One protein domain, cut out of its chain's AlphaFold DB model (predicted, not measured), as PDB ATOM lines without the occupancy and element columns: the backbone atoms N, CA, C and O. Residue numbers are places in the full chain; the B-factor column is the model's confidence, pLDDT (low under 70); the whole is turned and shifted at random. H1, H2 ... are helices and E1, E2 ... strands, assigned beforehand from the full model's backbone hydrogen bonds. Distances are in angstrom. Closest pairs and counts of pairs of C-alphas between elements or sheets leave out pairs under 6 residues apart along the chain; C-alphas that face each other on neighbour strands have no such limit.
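What this domain is: This is residues 90 to 135 and 150 to 244 of the 602 residues of the protein "AP2/ERF domain-containing protein" of Thalassiosira oceanica (UniProt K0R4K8). A small antiparallel sheet, E1 E2 E3, is covered on one face by H1, the hub of the helices. H2 and the long H4 join H1 in a three-helix bundle, up and down, each running against the one before, while H3 packs on residues 117 to 122 of H1 and residues 237 to 244 of H4 stick out. The printed part has 141 residues with three named strands, then four named helices; the class is mixed. It is compact, radius of gyration of the C-alphas 16.0 A, spanning 53 by 38 by 26 A.

How they stand to each other: Start at E1, residues 90 to 92, E2, 97 to 104, and E3, 107 to 114: a meander, each strand the antiparallel neighbour of the one before. Look for N 90 and O 99 at 2.9 A, and N 109 and O 102 at 2.8 A. H1, residues 117 to 130, is on the sheet at a height of 8.5 A, along the strands and over E2 and E3. H2, residues 150 to 161, touches H1 at Ala 160 and Ala 126, closest C-alphas 5.4 A, a shallow tilt of 14 degrees, opposite ways. H3, residues 185 to 200, touches H1 at Arg 192 and Ser 118, closest C-alphas 5.4 A. H4, residues 217 to 244, touches H1 at Ile 224 and Ala 123, closest C-alphas 5.8 A, only just a steep tilt at 35.2 degrees. H3 and H4 are apart. In H1, H2, H3 and H4 every O i to N i+4 pair is within hydrogen-bond range.

Where its parts are: Find C-alpha 90 at (291.719, 287.771, 307.857), where E1 begins. E2 runs 23.0 A, E3 21.2 A, H1 20.3 A and H3 22.4 A. H4 runs 40.3 A to C-alpha 244 at (263.102, 266.856, 308.172).

The domain as a whole: The farthest C-alphas, Ser 201 and Glu 244, are 55.5 A apart. Residues 136 to 149 are not printed; C-alphas 135 and 150 are 16.2 A apart across this cut. The links H2 to H3 and H3 to H4 are long. pLDDT is under 70 at residues 133 to 135, 150 to 151, 170 to 176 and 207.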
ATOM      1  N   THR A  90     290.447 288.246 308.425       94.81
ATOM      2  CA  THR A  90     291.719 287.771 307.857       94.81
ATOM      3  C   THR A  90     292.097 288.595 306.631       94.81
ATOM      4  O   THR A  90     291.340 288.646 305.660       94.81
ATOM      5  N   TYR A  91     293.277 289.217 306.629       93.81
ATOM      6  CA  TYR A  91     293.764 289.953 305.459       93.81
ATOM      7  C   TYR A  91     294.112 289.009 304.300       93.81
ATOM      8  O   TYR A  91     294.712 287.949 304.491       93.81
ATOM      9  N   ARG A  92     293.761 289.396 303.071       93.56
ATOM     10  CA  ARG A  92     294.093 288.662 301.845       93.56
ATOM     11  C   ARG A  92     294.993 289.509 300.957       93.56
ATOM     12  O   ARG A  92     294.502 290.242 300.104       93.56
ATOM     13  N   SER A  93     296.307 289.337 301.114       90.81
ATOM     14  CA  SER A  93     297.356 290.012 300.330       90.81
ATOM     15  C   SER A  93     297.074 290.014 298.823       90.81
ATOM     16  O   SER A  93     296.960 291.077 298.230       90.81
ATOM     17  N   ARG A  94     296.798 288.843 298.226       90.62
ATOM     18  CA  ARG A  94     296.449 288.667 296.793       90.62
ATOM     19  C   ARG A  94     295.167 289.391 296.322       90.62
ATOM     20  O   ARG A  94     294.775 289.251 295.165       90.62
ATOM     21  N   ARG A  95     294.456 290.094 297.209       91.06
ATOM     22  CA  ARG A  95     293.270 290.922 296.922       91.06
ATOM     23  C   ARG A  95     293.331 292.313 297.569       91.06
ATOM     24  O   ARG A  95     292.374 293.060 297.400       91.06
ATOM     25  N   CYS A  96     294.385 292.614 298.330       91.50
ATOM     26  CA  CYS A  96     294.545 293.804 299.173       91.50
ATOM     27  C   CYS A  96     293.327 294.145 300.062       91.50
ATOM     28  O   CYS A  96     293.091 295.310 300.354       91.50
ATOM     29  N   LYS A  97     292.547 293.138 300.488       93.94
ATOM     30  CA  LYS A  97     291.273 293.314 301.212       93.94
ATOM     31  C   LYS A  97     291.169 292.419 302.443       93.94
ATOM     32  O   LYS A  97     291.732 291.323 302.484       93.94
ATOM     33  N   TYR A  98     290.386 292.866 303.417       95.25
ATOM     34  CA  TYR A  98     290.022 292.124 304.618       95.25
ATOM     35  C   TYR A  98     288.848 291.179 304.355       95.25
ATOM     36  O   TYR A  98     287.804 291.583 303.851       95.25
ATOM     37  N   GLN A  99     289.008 289.899 304.684       96.50
ATOM     38  CA  GLN A  99     287.957 288.894 304.560       96.50
ATOM     39  C   GLN A  99     287.313 288.638 305.920       96.50
ATOM     40  O   GLN A  99     288.003 288.236 306.854       96.50
ATOM     41  N   ALA A 100     285.997 288.822 306.003       97.75
ATOM     42  CA  ALA A 100     285.205 288.464 307.176       97.75
ATOM     43  C   ALA A 100     284.713 287.011 307.055       97.75
ATOM     44  O   ALA A 100     284.213 286.596 306.001       97.75
ATOM     45  N   ARG A 101     284.895 286.218 308.113       96.31
ATOM     46  CA  ARG A 101     284.654 284.770 308.145       96.31
ATOM     47  C   ARG A 101     284.135 284.335 309.508       96.31
ATOM     48  O   ARG A 101     284.710 284.689 310.528       96.31
ATOM     49  N   MET A 102     283.098 283.507 309.517       94.88
ATOM     50  CA  MET A 102     282.544 282.926 310.740       94.88
ATOM     51  C   MET A 102     282.472 281.406 310.615       94.88
ATOM     52  O   MET A 102     281.983 280.883 309.614       94.88
ATOM     53  N   TYR A 103     282.919 280.696 311.646       92.56
ATOM     54  CA  TYR A 103     282.753 279.250 311.765       92.56
ATOM     55  C   TYR A 103     281.569 278.948 312.685       92.56
ATOM     56  O   TYR A 103     281.430 279.562 313.739       92.56
ATOM     57  N   ARG A 104     280.710 277.997 312.303       88.44
ATOM     58  CA  ARG A 104     279.628 277.499 313.168       88.44
ATOM     59  C   ARG A 104     279.523 275.985 313.031       88.44
ATOM     60  O   ARG A 104     279.091 275.473 311.995       88.44
ATOM     61  N   GLY A 105     279.955 275.271 314.070       87.94
ATOM     62  CA  GLY A 105     280.235 273.837 313.972       87.94
ATOM     63  C   GLY A 105     281.290 273.569 312.893       87.94
ATOM     64  O   GLY A 105     282.254 274.316 312.758       87.94
ATOM     65  N   SER A 106     281.074 272.549 312.065       89.00
ATOM     66  CA  SER A 106     281.974 272.169 310.966       89.00
ATOM     67  C   SER A 106     281.854 273.023 309.688       89.00
ATOM     68  O   SER A 106     282.385 272.632 308.648       89.00
ATOM     69  N   ARG A 107     281.138 274.159 309.714       90.94
ATOM     70  CA  ARG A 107     280.851 274.974 308.518       90.94
ATOM     71  C   ARG A 107     281.473 276.367 308.603       90.94
ATOM     72  O   ARG A 107     281.230 277.098 309.561       90.94
ATOM     73  N   GLU A 108     282.223 276.733 307.566       94.19
ATOM     74  CA  GLU A 108     282.739 278.086 307.339       94.19
ATOM     75  C   GLU A 108     281.740 278.907 306.511       94.19
ATOM     76  O   GLU A 108     281.317 278.489 305.432       94.19
ATOM     77  N   TYR A 109     281.421 280.108 306.984       94.94
ATOM     78  CA  TYR A 109     280.632 281.109 306.276       94.94
ATOM     79  C   TYR A 109     281.535 282.292 305.926       94.94
ATOM     80  O   TYR A 109     282.192 282.873 306.790       94.94
ATOM     81  N   ASN A 110     281.577 282.649 304.644       96.12
ATOM     82  CA  ASN A 110     282.353 283.779 304.142       96.12
ATOM     83  C   ASN A 110     281.407 284.982 304.014       96.12
ATOM     84  O   ASN A 110     280.411 284.888 303.304       96.12
ATOM     85  N   LEU A 111     281.705 286.079 304.713       96.25
ATOM     86  CA  LEU A 111     280.787 287.210 304.933       96.25
ATOM     87  C   LEU A 111     281.084 288.424 304.034       96.25
ATOM     88  O   LEU A 111     280.368 289.419 304.073       96.25
ATOM     89  N   GLY A 112     282.161 288.365 303.245       96.88
ATOM     90  CA  GLY A 112     282.523 289.389 302.266       96.88
ATOM     91  C   GLY A 112     284.026 289.662 302.175       96.88
ATOM     92  O   GLY A 112     284.847 288.993 302.805       96.88
ATOM     93  N   LEU A 113     284.368 290.666 301.362       96.44
ATOM     94  CA  LEU A 113     285.703 291.255 301.236       96.44
ATOM     95  C   LEU A 113     285.582 292.778 301.361       96.44
ATOM     96  O   LEU A 113     284.958 293.414 300.508       96.44
ATOM     97  N   PHE A 114     286.180 293.339 302.399       95.75
ATOM     98  CA  PHE A 114     286.093 294.738 302.803       95.75
ATOM     99  C   PHE A 114     287.458 295.416 302.674       95.75
ATOM    100  O   PHE A 114     288.488 294.749 302.573       95.75
ATOM    101  N   ASP A 115     287.459 296.740 302.640       94.31
ATOM    102  CA  ASP A 115     288.668 297.544 302.449       94.31
ATOM    103  C   ASP A 115     289.310 297.950 303.781       94.31
ATOM    104  O   ASP A 115     290.529 298.079 303.858       94.31
ATOM    105  N   LEU A 116     288.500 298.032 304.840       95.00
ATOM    106  CA  LEU A 116     288.914 298.231 306.226       95.00
ATOM    107  C   LEU A 116     288.742 296.933 307.035       95.00
ATOM    108  O   LEU A 116     287.835 296.131 306.782       95.00
ATOM    109  N   ALA A 117     289.608 296.726 308.022       96.06
ATOM    110  CA  ALA A 117     289.542 295.633 308.983       96.06
ATOM    111  C   ALA A 117     288.359 295.813 309.946       96.06
ATOM    112  O   ALA A 117     287.655 294.847 310.239       96.06
ATOM    113  N   SER A 118     288.092 297.053 310.361       96.81
ATOM    114  CA  SER A 118     286.922 297.455 311.152       96.81
ATOM    115  C   SER A 118     285.589 297.163 310.439       96.81
ATOM    116  O   SER A 118     284.681 296.592 311.046       96.81
ATOM    117  N   ASP A 119     285.486 297.446 309.136       96.94
ATOM    118  CA  ASP A 119     284.325 297.081 308.301       96.94
ATOM    119  C   ASP A 119     284.103 295.554 308.259       96.94
ATOM    120  O   ASP A 119     282.971 295.073 308.352       96.94
ATOM    121  N   ALA A 120     285.186 294.773 308.145       97.06
ATOM    122  CA  ALA A 120     285.124 293.310 308.167       97.06
ATOM    123  C   ALA A 120     284.734 292.755 309.552       97.06
ATOM    124  O   ALA A 120     283.986 291.779 309.638       97.06
ATOM    125  N   ALA A 121     285.210 293.383 310.627       97.19
ATOM    126  CA  ALA A 121     284.894 293.023 312.005       97.19
ATOM    127  C   ALA A 121     283.413 293.262 312.331       97.19
ATOM    128  O   ALA A 121     282.755 292.397 312.905       97.19
ATOM    129  N   LEU A 122     282.848 294.380 311.863       96.50
ATOM    130  CA  LEU A 122     281.414 294.654 311.970       96.50
ATOM    131  C   LEU A 122     280.573 293.593 311.243       96.50
ATOM    132  O   LEU A 122     279.555 293.137 311.768       96.50
ATOM    133  N   ALA A 123     280.999 293.182 310.044       96.88
ATOM    134  CA  ALA A 123     280.318 292.132 309.291       96.88
ATOM    135  C   ALA A 123     280.347 290.781 310.030       96.88
ATOM    136  O   ALA A 123     279.356 290.050 310.001       96.88
ATOM    137  N   TYR A 124     281.446 290.467 310.727       96.31
ATOM    138  CA  TYR A 124     281.526 289.306 311.614       96.31
ATOM    139  C   TYR A 124     280.579 289.427 312.816       96.31
ATOM    140  O   TYR A 124     279.808 288.502 313.061       96.31
ATOM    141  N   ASP A 125     280.557 290.560 313.518       95.00
ATOM    142  CA  ASP A 125     279.709 290.746 314.703       95.00
ATOM    143  C   ASP A 125     278.213 290.664 314.373       95.00
ATOM    144  O   ASP A 125     277.439 290.026 315.094       95.00
ATOM    145  N   ALA A 126     277.788 291.270 313.258       94.00
ATOM    146  CA  ALA A 126     276.418 291.157 312.760       94.00
ATOM    147  C   ALA A 126     276.059 289.698 312.416       94.00
ATOM    148  O   ALA A 126     274.946 289.247 312.700       94.00
ATOM    149  N   ALA A 127     277.011 288.936 311.865       94.00
ATOM    150  CA  ALA A 127     276.825 287.516 311.587       94.00
ATOM    151  C   ALA A 127     276.753 286.693 312.874       94.00
ATOM    152  O   ALA A 127     275.881 285.837 312.970       94.00
ATOM    153  N   TYR A 128     277.596 286.972 313.871       92.19
ATOM    154  CA  TYR A 128     277.616 286.277 315.160       92.19
ATOM    155  C   TYR A 128     276.315 286.493 315.952       92.19
ATOM    156  O   TYR A 128     275.743 285.534 316.476       92.19
ATOM    157  N   ARG A 129     275.787 287.728 315.961       89.38
ATOM    158  CA  ARG A 129     274.482 288.068 316.563       89.38
ATOM    159  C   ARG A 129     273.341 287.231 315.964       89.38
ATOM    160  O   ARG A 129     272.576 286.624 316.702       89.38
ATOM    161  N   ILE A 130     273.268 287.128 314.634       88.06
ATOM    162  CA  ILE A 130     272.233 286.349 313.915       88.06
ATOM    163  C   ILE A 130     272.490 284.845 313.930       88.06
ATOM    164  O   ILE A 130     271.565 284.032 313.910       88.06
ATOM    165  N   ALA A 131     273.751 284.445 314.015       87.62
ATOM    166  CA  ALA A 131     274.152 283.067 314.216       87.62
ATOM    167  C   ALA A 131     273.900 282.585 315.650       87.62
ATOM    168  O   ALA A 131     274.445 281.548 316.025       87.62
ATOM    169  N   GLY A 132     273.080 283.293 316.435       70.31
ATOM    170  CA  GLY A 132     272.727 282.915 317.792       70.31
ATOM    171  C   GLY A 132     273.975 282.612 318.601       70.31
ATOM    172  O   GLY A 132     274.129 281.481 319.071       70.31
ATOM    173  N   GLY A 133     274.874 283.600 318.710       66.00
ATOM    174  CA  GLY A 133     275.869 283.626 319.773       66.00
ATOM    175  C   GLY A 133     275.150 283.294 321.071       66.00
ATOM    176  O   GLY A 133     274.270 284.046 321.490       66.00
ATOM    177  N   LYS A 134     275.405 282.091 321.598       56.59
ATOM    178  CA  LYS A 134     274.534 281.486 322.602       56.59
ATOM    179  C   LYS A 134     274.500 282.389 323.831       56.59
ATOM    180  O   LYS A 134     275.468 282.428 324.580       56.59
ATOM    181  N   VAL A 135     273.350 283.008 324.092       49.53
ATOM    182  CA  VAL A 135     272.932 283.197 325.480       49.53
ATOM    183  C   VAL A 135     272.858 281.780 326.041       49.53
ATOM    184  O   VAL A 135     272.080 280.963 325.537       49.53
ATOM    185  N   LEU A 150     260.439 281.248 315.619       61.22
ATOM    186  CA  LEU A 150     261.102 281.935 314.500       61.22
ATOM    187  C   LEU A 150     260.815 283.452 314.489       61.22
ATOM    188  O   LEU A 150     261.454 284.200 313.755       61.22
ATOM    189  N   PHE A 151     259.862 283.911 315.304       55.62
ATOM    190  CA  PHE A 151     259.642 285.322 315.588       55.62
ATOM    191  C   PHE A 151     260.870 285.969 316.251       55.62
ATOM    192  O   PHE A 151     261.313 287.014 315.779       55.62
ATOM    193  N   THR A 152     261.493 285.317 317.245       70.69
ATOM    194  CA  THR A 152     262.720 285.831 317.877       70.69
ATOM    195  C   THR A 152     263.906 285.788 316.920       70.69
ATOM    196  O   THR A 152     264.709 286.714 316.929       70.69
ATOM    197  N   ASP A 153     263.993 284.772 316.048       74.94
ATOM    198  CA  ASP A 153     265.015 284.725 314.988       74.94
ATOM    199  C   ASP A 153     264.879 285.952 314.054       74.94
ATOM    200  O   ASP A 153     265.871 286.600 313.728       74.94
ATOM    201  N   ILE A 154     263.651 286.317 313.652       78.88
ATOM    202  CA  ILE A 154     263.385 287.490 312.797       78.88
ATOM    203  C   ILE A 154     263.693 288.812 313.522       78.88
ATOM    204  O   ILE A 154     264.257 289.720 312.911       78.88
ATOM    205  N   GLU A 155     263.349 288.940 314.804       82.25
ATOM    206  CA  GLU A 155     263.631 290.153 315.584       82.25
ATOM    207  C   GLU A 155     265.125 290.319 315.885       82.25
ATOM    208  O   GLU A 155     265.643 291.427 315.756       82.25
ATOM    209  N   GLN A 156     265.850 289.232 316.170       81.19
ATOM    210  CA  GLN A 156     267.315 289.232 316.274       81.19
ATOM    211  C   GLN A 156     267.974 289.590 314.937       81.19
ATOM    212  O   GLN A 156     268.925 290.371 314.916       81.19
ATOM    213  N   ILE A 157     267.438 289.086 313.815       81.19
ATOM    214  CA  ILE A 157     267.861 289.504 312.473       81.19
ATOM    215  C   ILE A 157     267.647 291.002 312.288       81.19
ATOM    216  O   ILE A 157     268.590 291.695 311.918       81.19
ATOM    217  N   LYS A 158     266.462 291.535 312.593       86.44
ATOM    218  CA  LYS A 158     266.213 292.975 312.485       86.44
ATOM    219  C   LYS A 158     267.169 293.783 313.374       86.44
ATOM    220  O   LYS A 158     267.816 294.696 312.878       86.44
ATOM    221  N   PHE A 159     267.307 293.423 314.649       86.31
ATOM    222  CA  PHE A 159     268.171 294.126 315.601       86.31
ATOM    223  C   PHE A 159     269.642 294.139 315.166       86.31
ATOM    224  O   PHE A 159     270.272 295.188 315.190       86.31
ATOM    225  N   ALA A 160     270.191 293.008 314.714       84.00
ATOM    226  CA  ALA A 160     271.576 292.936 314.251       84.00
ATOM    227  C   ALA A 160     271.808 293.646 312.902       84.00
ATOM    228  O   ALA A 160     272.925 294.084 312.628       84.00
ATOM    229  N   LEU A 161     270.767 293.771 312.071       80.62
ATOM    230  CA  LEU A 161     270.799 294.507 310.805       80.62
ATOM    231  C   LEU A 161     270.663 296.023 310.974       80.62
ATOM    232  O   LEU A 161     271.252 296.770 310.196       80.62
ATOM    233  N   ASP A 162     269.895 296.454 311.972       88.44
ATOM    234  CA  ASP A 162     269.625 297.858 312.288       88.44
ATOM    235  C   ASP A 162     270.539 298.357 313.441       88.44
ATOM    236  O   ASP A 162     270.395 299.477 313.921       88.44
ATOM    237  N   TRP A 163     271.512 297.542 313.886       90.00
ATOM    238  CA  TRP A 163     272.353 297.777 315.077       90.00
ATOM    239  C   TRP A 163     273.132 299.099 315.048       90.00
ATOM    240  O   TRP A 163     273.250 299.754 316.077       90.00
ATOM    241  N   LEU A 164     273.624 299.529 313.879       87.38
ATOM    242  CA  LEU A 164     274.315 300.821 313.735       87.38
ATOM    243  C   LEU A 164     273.384 302.045 313.826       87.38
ATOM    244  O   LEU A 164     273.878 303.172 313.920       87.38
ATOM    245  N   ASP A 165     272.070 301.835 313.761       89.94
ATOM    246  CA  ASP A 165     271.043 302.876 313.861       89.94
ATOM    247  C   ASP A 165     270.386 302.906 315.258       89.94
ATOM    248  O   ASP A 165     269.612 303.813 315.566       89.94
ATOM    249  N   VAL A 166     270.723 301.947 316.134       85.62
ATOM    250  CA  VAL A 166     270.378 301.978 317.561       85.62
ATOM    251  C   VAL A 166     271.269 303.008 318.261       85.62
ATOM    252  O   VAL A 166     272.489 302.977 318.124       85.62
ATOM    253  N   ALA A 167     270.666 303.924 319.024       75.50
ATOM    254  CA  ALA A 167     271.412 304.879 319.843       75.50
ATOM    255  C   ALA A 167     272.156 304.162 320.985       75.50
ATOM    256  O   ALA A 167     271.575 303.288 321.635       75.50
ATOM    257  N   ASP A 168     273.401 304.570 321.254       76.56
ATOM    258  CA  ASP A 168     274.342 303.868 322.146       76.56
ATOM    259  C   ASP A 168     273.811 303.652 323.585       76.56
ATOM    260  O   ASP A 168     274.225 302.722 324.272       76.56
ATOM    261  N   GLU A 169     272.837 304.453 324.030       73.62
ATOM    262  CA  GLU A 169     272.178 304.334 325.343       73.62
ATOM    263  C   GLU A 169     271.292 303.080 325.511       73.62
ATOM    264  O   GLU A 169     270.938 302.738 326.637       73.62
ATOM    265  N   ASN A 170     270.902 302.395 324.424       66.00
ATOM    266  CA  ASN A 170     269.895 301.316 324.460       66.00
ATOM    267  C   ASN A 170     270.439 299.896 324.204       66.00
ATOM    268  O   ASN A 170     269.668 298.935 324.179       66.00
ATOM    269  N   THR A 171     271.750 299.718 324.020       66.31
ATOM    270  CA  THR A 171     272.363 298.384 323.886       66.31
ATOM    271  C   THR A 171     272.481 297.682 325.244       66.31
ATOM    272  O   THR A 171     273.507 297.775 325.914       66.31
ATOM    273  N   ALA A 172     271.421 296.964 325.638       56.19
ATOM    274  CA  ALA A 172     271.388 296.135 326.847       56.19
ATOM    275  C   ALA A 172     272.576 295.151 326.903       56.19
ATOM    276  O   ALA A 172     272.926 294.517 325.905       56.19
ATOM    277  N   GLN A 173     273.213 295.054 328.072       56.28
ATOM    278  CA  GLN A 173     274.615 294.632 328.185       56.28
ATOM    279  C   GLN A 173     274.810 293.131 328.484       56.28
ATOM    280  O   GLN A 173     275.940 292.646 328.499       56.28
ATOM    281  N   ASP A 174     273.718 292.389 328.681       51.88
ATOM    282  CA  ASP A 174     273.683 291.095 329.388       51.88
ATOM    283  C   ASP A 174     274.032 289.859 328.529       51.88
ATOM    284  O   ASP A 174     273.703 288.724 328.876       51.88
ATOM    285  N   GLY A 175     274.685 290.059 327.382       63.59
ATOM    286  CA  GLY A 175     275.189 288.978 326.530       63.59
ATOM    287  C   GLY A 175     276.665 288.672 326.795       63.59
ATOM    288  O   GLY A 175     277.453 289.590 327.039       63.59
ATOM    289  N   ASP A 176     277.064 287.397 326.672       67.69
ATOM    290  CA  ASP A 176     278.472 286.978 326.748       67.69
ATOM    291  C   ASP A 176     279.273 287.584 325.579       67.69
ATOM    292  O   ASP A 176     279.363 287.069 324.462       67.69
ATOM    293  N   SER A 177     279.801 288.774 325.851       71.56
ATOM    294  CA  SER A 177     280.356 289.712 324.877       71.56
ATOM    295  C   SER A 177     281.858 289.509 324.659       71.56
ATOM    296  O   SER A 177     282.572 290.443 324.293       71.56
ATOM    297  N   SER A 178     282.327 288.284 324.900       85.75
ATOM    298  CA  SER A 178     283.688 287.794 324.655       85.75
ATOM    299  C   SER A 178     283.972 287.510 323.171       85.75
ATOM    300  O   SER A 178     285.114 287.615 322.733       85.75
ATOM    301  N   ASN A 179     282.931 287.191 322.392       90.19
ATOM    302  CA  ASN A 179     283.030 286.726 321.000       90.19
ATOM    303  C   ASN A 179     282.620 287.771 319.937       90.19
ATOM    304  O   ASN A 179     282.412 287.405 318.779       90.19
ATOM    305  N   ILE A 180     282.501 289.051 320.307       93.44
ATOM    306  CA  ILE A 180     282.217 290.180 319.398       93.44
ATOM    307  C   ILE A 180     283.308 291.252 319.503       93.44
ATOM    308  O   ILE A 180     283.887 291.448 320.570       93.44
ATOM    309  N   ASN A 181     283.574 291.953 318.403       95.06
ATOM    310  CA  ASN A 181     284.592 293.000 318.312       95.06
ATOM    311  C   ASN A 181     284.119 294.341 318.893       95.06
ATOM    312  O   ASN A 181     284.890 295.029 319.560       95.06
ATOM    313  N   PHE A 182     282.860 294.710 318.646       94.50
ATOM    314  CA  PHE A 182     282.269 295.991 319.026       94.50
ATOM    315  C   PHE A 182     280.984 295.773 319.828       94.50
ATOM    316  O   PHE A 182     280.015 295.184 319.336       94.50
ATOM    317  N   LYS A 183     280.954 296.272 321.067       91.62
ATOM    318  CA  LYS A 183     279.788 296.169 321.961       91.62
ATOM    319  C   LYS A 183     278.769 297.276 321.691       91.62
ATOM    320  O   LYS A 183     277.576 296.990 321.641       91.62
ATOM    321  N   GLU A 184     279.252 298.487 321.406       92.00
ATOM    322  CA  GLU A 184     278.456 299.672 321.050       92.00
ATOM    323  C   GLU A 184     278.763 300.157 319.613       92.00
ATOM    324  O   GLU A 184     279.916 300.045 319.170       92.00
ATOM    325  N   PRO A 185     277.794 300.748 318.886       93.44
ATOM    326  CA  PRO A 185     278.025 301.382 317.581       93.44
ATOM    327  C   PRO A 185     279.130 302.450 317.593       93.44
ATOM    328  O   PRO A 185     279.919 302.533 316.646       93.44
ATOM    329  N   LEU A 186     279.249 303.229 318.673       93.25
ATOM    330  CA  LEU A 186     280.322 304.207 318.859       93.25
ATOM    331  C   LEU A 186     281.729 303.577 318.827       93.25
ATOM    332  O   LEU A 186     282.637 304.162 318.237       93.25
ATOM    333  N   GLN A 187     281.917 302.373 319.380       94.50
ATOM    334  CA  GLN A 187     283.217 301.679 319.368       94.50
ATOM    335  C   GLN A 187     283.655 301.333 317.940       94.50
ATOM    336  O   GLN A 187     284.814 301.541 317.577       94.50
ATOM    337  N   PHE A 188     282.714 300.870 317.109       95.25
ATOM    338  CA  PHE A 188     282.944 300.653 315.681       95.25
ATOM    339  C   PHE A 188     283.306 301.963 314.966       95.25
ATOM    340  O   PHE A 188     284.301 302.004 314.242       95.25
ATOM    341  N   ARG A 189     282.554 303.049 315.200       95.50
ATOM    342  CA  ARG A 189     282.808 304.360 314.569       95.50
ATOM    343  C   ARG A 189     284.186 304.920 314.919       95.50
ATOM    344  O   ARG A 189     284.889 305.381 314.024       95.50
ATOM    345  N   ILE A 190     284.599 304.836 316.185       95.50
ATOM    346  CA  ILE A 190     285.932 305.265 316.636       95.50
ATOM    347  C   ILE A 190     287.024 304.427 315.960       95.50
ATOM    348  O   ILE A 190     287.925 304.989 315.343       95.50
ATOM    349  N   ALA A 191     286.924 303.095 316.019       95.81
ATOM    350  CA  ALA A 191     287.917 302.198 315.428       95.81
ATOM    351  C   ALA A 191     288.064 302.399 313.910       95.81
ATOM    352  O   ALA A 191     289.175 302.445 313.385       95.81
ATOM    353  N   ARG A 192     286.939 302.579 313.215       95.50
ATOM    354  CA  ARG A 192     286.880 302.830 311.775       95.50
ATOM    355  C   ARG A 192     287.471 304.176 311.381       95.50
ATOM    356  O   ARG A 192     288.224 304.246 310.414       95.50
ATOM    357  N   ASN A 193     287.164 305.234 312.129       95.69
ATOM    358  CA  ASN A 193     287.743 306.552 311.883       95.69
ATOM    359  C   ASN A 193     289.259 306.547 312.134       95.69
ATOM    360  O   ASN A 193     289.990 307.108 311.324       95.69
ATOM    361  N   GLN A 194     289.737 305.849 313.174       94.94
ATOM    362  CA  GLN A 194     291.173 305.680 313.418       94.94
ATOM    363  C   GLN A 194     291.861 304.903 312.289       94.94
ATOM    364  O   GLN A 194     292.950 305.281 311.874       94.94
ATOM    365  N   GLU A 195     291.238 303.847 311.756       93.94
ATOM    366  CA  GLU A 195     291.794 303.095 310.623       93.94
ATOM    367  C   GLU A 195     291.842 303.951 309.343       93.94
ATOM    368  O   GLU A 195     292.824 303.921 308.604       93.94
ATOM    369  N   ILE A 196     290.822 304.782 309.101       93.75
ATOM    370  CA  ILE A 196     290.813 305.746 307.991       93.75
ATOM    371  C   ILE A 196     291.908 306.812 308.171       93.75
ATOM    372  O   ILE A 196     292.586 307.143 307.197       93.75
ATOM    373  N   GLU A 197     292.118 307.330 309.384       93.75
ATOM    374  CA  GLU A 197     293.170 308.307 309.697       93.75
ATOM    375  C   GLU A 197     294.577 307.701 309.565       93.75
ATOM    376  O   GLU A 197     295.445 308.285 308.914       93.75
ATOM    377  N   ASP A 198     294.800 306.504 310.107       90.94
ATOM    378  CA  ASP A 198     296.074 305.781 310.039       90.94
ATOM    379  C   ASP A 198     296.458 305.437 308.589       90.94
ATOM    380  O   ASP A 198     297.629 305.526 308.210       90.94
ATOM    381  N   ASN A 199     295.469 305.129 307.746       89.31
ATOM    382  CA  ASN A 199     295.686 304.905 306.318       89.31
ATOM    383  C   ASN A 199     295.909 306.224 305.554       89.31
ATOM    384  O   ASN A 199     296.769 306.296 304.680       89.31
ATOM    385  N   THR A 200     295.160 307.285 305.877       91.25
ATOM    386  CA  THR A 200     295.258 308.591 305.187       91.25
ATOM    387  C   THR A 200     296.548 309.338 305.535       91.25
ATOM    388  O   THR A 200     297.095 310.052 304.699       91.25
ATOM    389  N   SER A 201     297.068 309.140 306.747       92.19
ATOM    390  CA  SER A 201     298.361 309.670 307.200       92.19
ATOM    391  C   SER A 201     299.572 308.877 306.689       92.19
ATOM    392  O   SER A 201     300.706 309.301 306.908       92.19
ATOM    393  N   GLY A 202     299.364 307.734 306.019       89.06
ATOM    394  CA  GLY A 202     300.443 306.838 305.584       89.06
ATOM    395  C   GLY A 202     301.176 306.143 306.740       89.06
ATOM    396  O   GLY A 202     302.281 305.640 306.553       89.06
ATOM    397  N   LYS A 203     300.579 306.124 307.938       87.69
ATOM    398  CA  LYS A 203     301.117 305.487 309.150       87.69
ATOM    399  C   LYS A 203     301.073 303.956 309.066       87.69
ATOM    400  O   LYS A 203     301.896 303.297 309.700       87.69
ATOM    401  N   ILE A 204     300.149 303.399 308.279       83.56
ATOM    402  CA  ILE A 204     300.132 301.978 307.909       83.56
ATOM    403  C   ILE A 204     300.292 301.853 306.390       83.56
ATOM    404  O   ILE A 204     299.457 302.336 305.624       83.56
ATOM    405  N   ASP A 205     301.360 301.182 305.954       77.88
ATOM    406  CA  ASP A 205     301.642 300.925 304.539       77.88
ATOM    407  C   ASP A 205     300.788 299.759 304.015       77.88
ATOM    408  O   ASP A 205     301.213 298.604 303.944       77.88
ATOM    409  N   TYR A 206     299.532 300.059 303.678       79.00
ATOM    410  CA  TYR A 206     298.701 299.170 302.873       79.00
ATOM    411  C   TYR A 206     298.918 299.491 301.384       79.00
ATOM    412  O   TYR A 206     298.348 300.475 300.900       79.00
ATOM    413  N   PRO A 207     299.632 298.644 300.612       68.69
ATOM    414  CA  PRO A 207     300.182 298.990 299.289       68.69
ATOM    415  C   PRO A 207     299.141 299.082 298.151       68.69
ATOM    416  O   PRO A 207     299.466 298.908 296.981       68.69
ATOM    417  N   ASN A 208     297.864 299.294 298.480       72.81
ATOM    418  CA  ASN A 208     296.776 299.535 297.530       72.81
ATOM    419  C   ASN A 208     295.560 300.261 298.155       72.81
ATOM    420  O   ASN A 208     294.456 300.201 297.609       72.81
ATOM    421  N   PHE A 209     295.714 300.932 299.306       77.75
ATOM    422  CA  PHE A 209     294.592 301.638 299.939       77.75
ATOM    423  C   PHE A 209     294.255 302.944 299.201       77.75
ATOM    424  O   PHE A 209     294.812 304.010 299.457       77.75
ATOM    425  N   SER A 210     293.309 302.864 298.267       79.12
ATOM    426  CA  SER A 210     292.762 304.031 297.576       79.12
ATOM    427  C   SER A 210     291.715 304.724 298.454       79.12
ATOM    428  O   SER A 210     290.546 304.338 298.454       79.12
ATOM    429  N   SER A 211     292.119 305.783 299.164       77.44
ATOM    430  CA  SER A 211     291.234 306.613 300.007       77.44
ATOM    431  C   SER A 211     290.019 307.191 299.261       77.44
ATOM    432  O   SER A 211     288.983 307.457 299.864       77.44
ATOM    433  N   ILE A 212     290.111 307.307 297.932       79.50
ATOM    434  CA  ILE A 212     289.030 307.715 297.020       79.50
ATOM    435  C   ILE A 212     287.835 306.737 297.060       79.50
ATOM    436  O   ILE A 212     286.707 307.137 296.784       79.50
ATOM    437  N   ASN A 213     288.067 305.464 297.400       87.94
ATOM    438  CA  ASN A 213     287.081 304.379 297.324       87.94
ATOM    439  C   ASN A 213     286.655 303.831 298.703       87.94
ATOM    440  O   ASN A 213     286.193 302.691 298.800       87.94
ATOM    441  N   ILE A 214     286.798 304.620 299.774       92.69
ATOM    442  CA  ILE A 214     286.276 304.253 301.098       92.69
ATOM    443  C   ILE A 214     284.741 304.254 301.040       92.69
ATOM    444  O   ILE A 214     284.111 305.298 300.878       92.69
ATOM    445  N   VAL A 215     284.148 303.068 301.182       95.19
ATOM    446  CA  VAL A 215     282.693 302.857 301.222       95.19
ATOM    447  C   VAL A 215     282.089 303.657 302.382       95.19
ATOM    448  O   VAL A 215     282.643 303.670 303.484       95.19
ATOM    449  N   LYS A 216     280.955 304.332 302.175       95.56
ATOM    450  CA  LYS A 216     280.315 305.134 303.240       95.56
ATOM    451  C   LYS A 216     279.621 304.255 304.288       95.56
ATOM    452  O   LYS A 216     279.367 303.082 304.025       95.56
ATOM    453  N   GLU A 217     279.302 304.788 305.474       94.31
ATOM    454  CA  GLU A 217     278.665 303.985 306.539       94.31
ATOM    455  C   GLU A 217     277.299 303.434 306.079       94.31
ATOM    456  O   GLU A 217     276.958 302.290 306.356       94.31
ATOM    457  N   GLU A 218     276.545 304.207 305.298       94.06
ATOM    458  CA  GLU A 218     275.229 303.846 304.763       94.06
ATOM    459  C   GLU A 218     275.327 302.755 303.684       94.06
ATOM    460  O   GLU A 218     274.557 301.793 303.668       94.06
ATOM    461  N   GLU A 219     276.317 302.866 302.797       94.81
ATOM    462  CA  GLU A 219     276.611 301.867 301.765       94.81
ATOM    463  C   GLU A 219     277.125 300.561 302.395       94.81
ATOM    464  O   GLU A 219     276.744 299.465 301.973       94.81
ATOM    465  N   LEU A 220     277.937 300.672 303.450       95.12
ATOM    466  CA  LEU A 220     278.420 299.552 304.248       95.12
ATOM    467  C   LEU A 220     277.270 298.848 304.980       95.12
ATOM    468  O   LEU A 220     277.199 297.621 304.907       95.12
ATOM    469  N   LYS A 221     276.337 299.588 305.604       92.94
ATOM    470  CA  LYS A 221     275.106 299.033 306.203       92.94
ATOM    471  C   LYS A 221     274.352 298.178 305.192       92.94
ATOM    472  O   LYS A 221     274.100 297.007 305.460       92.94
ATOM    473  N   VAL A 222     274.055 298.715 304.005       94.25
ATOM    474  CA  VAL A 222     273.352 297.979 302.936       94.25
ATOM    475  C   VAL A 222     274.137 296.739 302.490       94.25
ATOM    476  O   VAL A 222     273.556 295.666 302.302       94.25
ATOM    477  N   ARG A 223     275.462 296.856 302.353       94.88
ATOM    478  CA  ARG A 223     276.338 295.757 301.930       94.88
ATOM    479  C   ARG A 223     276.384 294.625 302.956       94.88
ATOM    480  O   ARG A 223     276.171 293.476 302.581       94.88
ATOM    481  N   ILE A 224     276.598 294.941 304.233       94.62
ATOM    482  CA  ILE A 224     276.558 293.966 305.329       94.62
ATOM    483  C   ILE A 224     275.157 293.351 305.409       94.62
ATOM    484  O   ILE A 224     275.034 292.129 305.370       94.62
ATOM    485  N   LYS A 225     274.094 294.164 305.388       92.75
ATOM    486  CA  LYS A 225     272.693 293.713 305.458       92.75
ATOM    487  C   LYS A 225     272.343 292.659 304.404       92.75
ATOM    488  O   LYS A 225     271.660 291.685 304.715       92.75
ATOM    489  N   LYS A 226     272.894 292.780 303.193       94.12
ATOM    490  CA  LYS A 226     272.756 291.790 302.113       94.12
ATOM    491  C   LYS A 226     273.490 290.463 302.380       94.12
ATOM    492  O   LYS A 226     272.899 289.393 302.197       94.12
ATOM    493  N   GLU A 227     274.763 290.503 302.775       93.94
ATOM    494  CA  GLU A 227     275.551 289.279 303.022       93.94
ATOM    495  C   GLU A 227     275.033 288.536 304.268       93.94
ATOM    496  O   GLU A 227     274.866 287.315 304.263       93.94
ATOM    497  N   ILE A 228     274.642 289.289 305.296       91.56
ATOM    498  CA  ILE A 228     273.972 288.791 306.499       91.56
ATOM    499  C   ILE A 228     272.626 288.133 306.176       91.56
ATOM    500  O   ILE A 228     272.343 287.047 306.685       91.56
ATOM    501  N   LEU A 229     271.810 288.711 305.286       90.00
ATOM    502  CA  LEU A 229     270.563 288.066 304.868       90.00
ATOM    503  C   LEU A 229     270.814 286.775 304.082       90.00
ATOM    504  O   LEU A 229     270.075 285.802 304.237       90.00
ATOM    505  N   THR A 230     271.867 286.741 303.261       92.19
ATOM    506  CA  THR A 230     272.305 285.519 302.568       92.19
ATOM    507  C   THR A 230     272.674 284.429 303.577       92.19
ATOM    508  O   THR A 230     272.249 283.282 303.422       92.19
ATOM    509  N   LEU A 231     273.373 284.786 304.661       90.81
ATOM    510  CA  LEU A 231     273.683 283.870 305.757       90.81
ATOM    511  C   LEU A 231     272.432 283.405 306.516       90.81
ATOM    512  O   LEU A 231     272.301 282.210 306.778       90.81
ATOM    513  N   ALA A 232     271.494 284.303 306.823       88.62
ATOM    514  CA  ALA A 232     270.235 283.951 307.481       88.62
ATOM    515  C   ALA A 232     269.396 282.986 306.622       88.62
ATOM    516  O   ALA A 232     268.981 281.930 307.104       88.62
ATOM    517  N   LYS A 233     269.221 283.285 305.323       89.25
ATOM    518  CA  LYS A 233     268.542 282.402 304.355       89.25
ATOM    519  C   LYS A 233     269.233 281.029 304.263       89.25
ATOM    520  O   LYS A 233     268.546 280.009 304.196       89.25
ATOM    521  N   ALA A 234     270.568 280.977 304.317       89.00
ATOM    522  CA  ALA A 234     271.317 279.721 304.353       89.00
ATOM    523  C   ALA A 234     271.109 278.943 305.667       89.00
ATOM    524  O   ALA A 234     270.822 277.749 305.625       89.00
ATOM    525  N   TYR A 235     271.199 279.601 306.827       85.12
ATOM    526  CA  TYR A 235     271.029 278.954 308.132       85.12
ATOM    527  C   TYR A 235     269.617 278.378 308.318       85.12
ATOM    528  O   TYR A 235     269.468 277.228 308.734       85.12
ATOM    529  N   LEU A 236     268.584 279.124 307.919       84.62
ATOM    530  CA  LEU A 236     267.191 278.672 307.962       84.62
ATOM    531  C   LEU A 236     266.953 277.441 307.072       84.62
ATOM    532  O   LEU A 236     266.273 276.504 307.489       84.62
ATOM    533  N   ALA A 237     267.572 277.384 305.888       86.69
ATOM    534  CA  ALA A 237     267.506 276.202 305.028       86.69
ATOM    535  C   ALA A 237     268.151 274.956 305.671       86.69
ATOM    536  O   ALA A 237     267.680 273.844 305.436       86.69
ATOM    537  N   LEU A 238     269.188 275.125 306.502       86.12
ATOM    538  CA  LEU A 238     269.811 274.026 307.252       86.12
ATOM    539  C   LEU A 238     268.980 273.597 308.470       86.12
ATOM    540  O   LEU A 238     268.901 272.403 308.749       86.12
ATOM    541  N   ARG A 239     268.322 274.540 309.163       83.50
ATOM    542  CA  ARG A 239     267.375 274.234 310.252       83.50
ATOM    543  C   ARG A 239     266.254 273.317 309.747       83.50
ATOM    544  O   ARG A 239     266.040 272.257 310.325       83.50
ATOM    545  N   VAL A 240     265.641 273.660 308.609       85.12
ATOM    546  CA  VAL A 240     264.602 272.835 307.962       85.12
ATOM    547  C   VAL A 240     265.117 271.434 307.604       85.12
ATOM    548  O   VAL A 240     264.455 270.452 307.922       85.12
ATOM    549  N   GLN A 241     266.312 271.310 307.012       86.44
ATOM    550  CA  GLN A 241     266.888 269.998 306.666       86.44
ATOM    551  C   GLN A 241     267.123 269.098 307.892       86.44
ATOM    552  O   GLN A 241     266.922 267.886 307.815       86.44
ATOM    553  N   ASN A 242     267.520 269.677 309.028       83.12
ATOM    554  CA  ASN A 242     267.695 268.930 310.275       83.12
ATOM    555  C   ASN A 242     266.341 268.480 310.862       83.12
ATOM    556  O   ASN A 242     266.218 267.343 311.318       83.12
ATOM    557  N   GLU A 243     265.319 269.344 310.815       83.25
ATOM    558  CA  GLU A 243     263.952 269.038 311.269       83.25
ATOM    559  C   GLU A 243     263.274 267.957 310.393       83.25
ATOM    560  O   GLU A 243     262.553 267.104 310.917       83.25
ATOM    561  N   GLU A 244     263.550 267.924 309.082       80.38
ATOM    562  CA  GLU A 244     263.102 266.856 308.172       80.38
ATOM    563  C   GLU A 244     263.818 265.515 308.421       80.38
ATOM    564  O   GLU A 244     263.185 264.460 308.376       80.38
TER     565      GLU A 244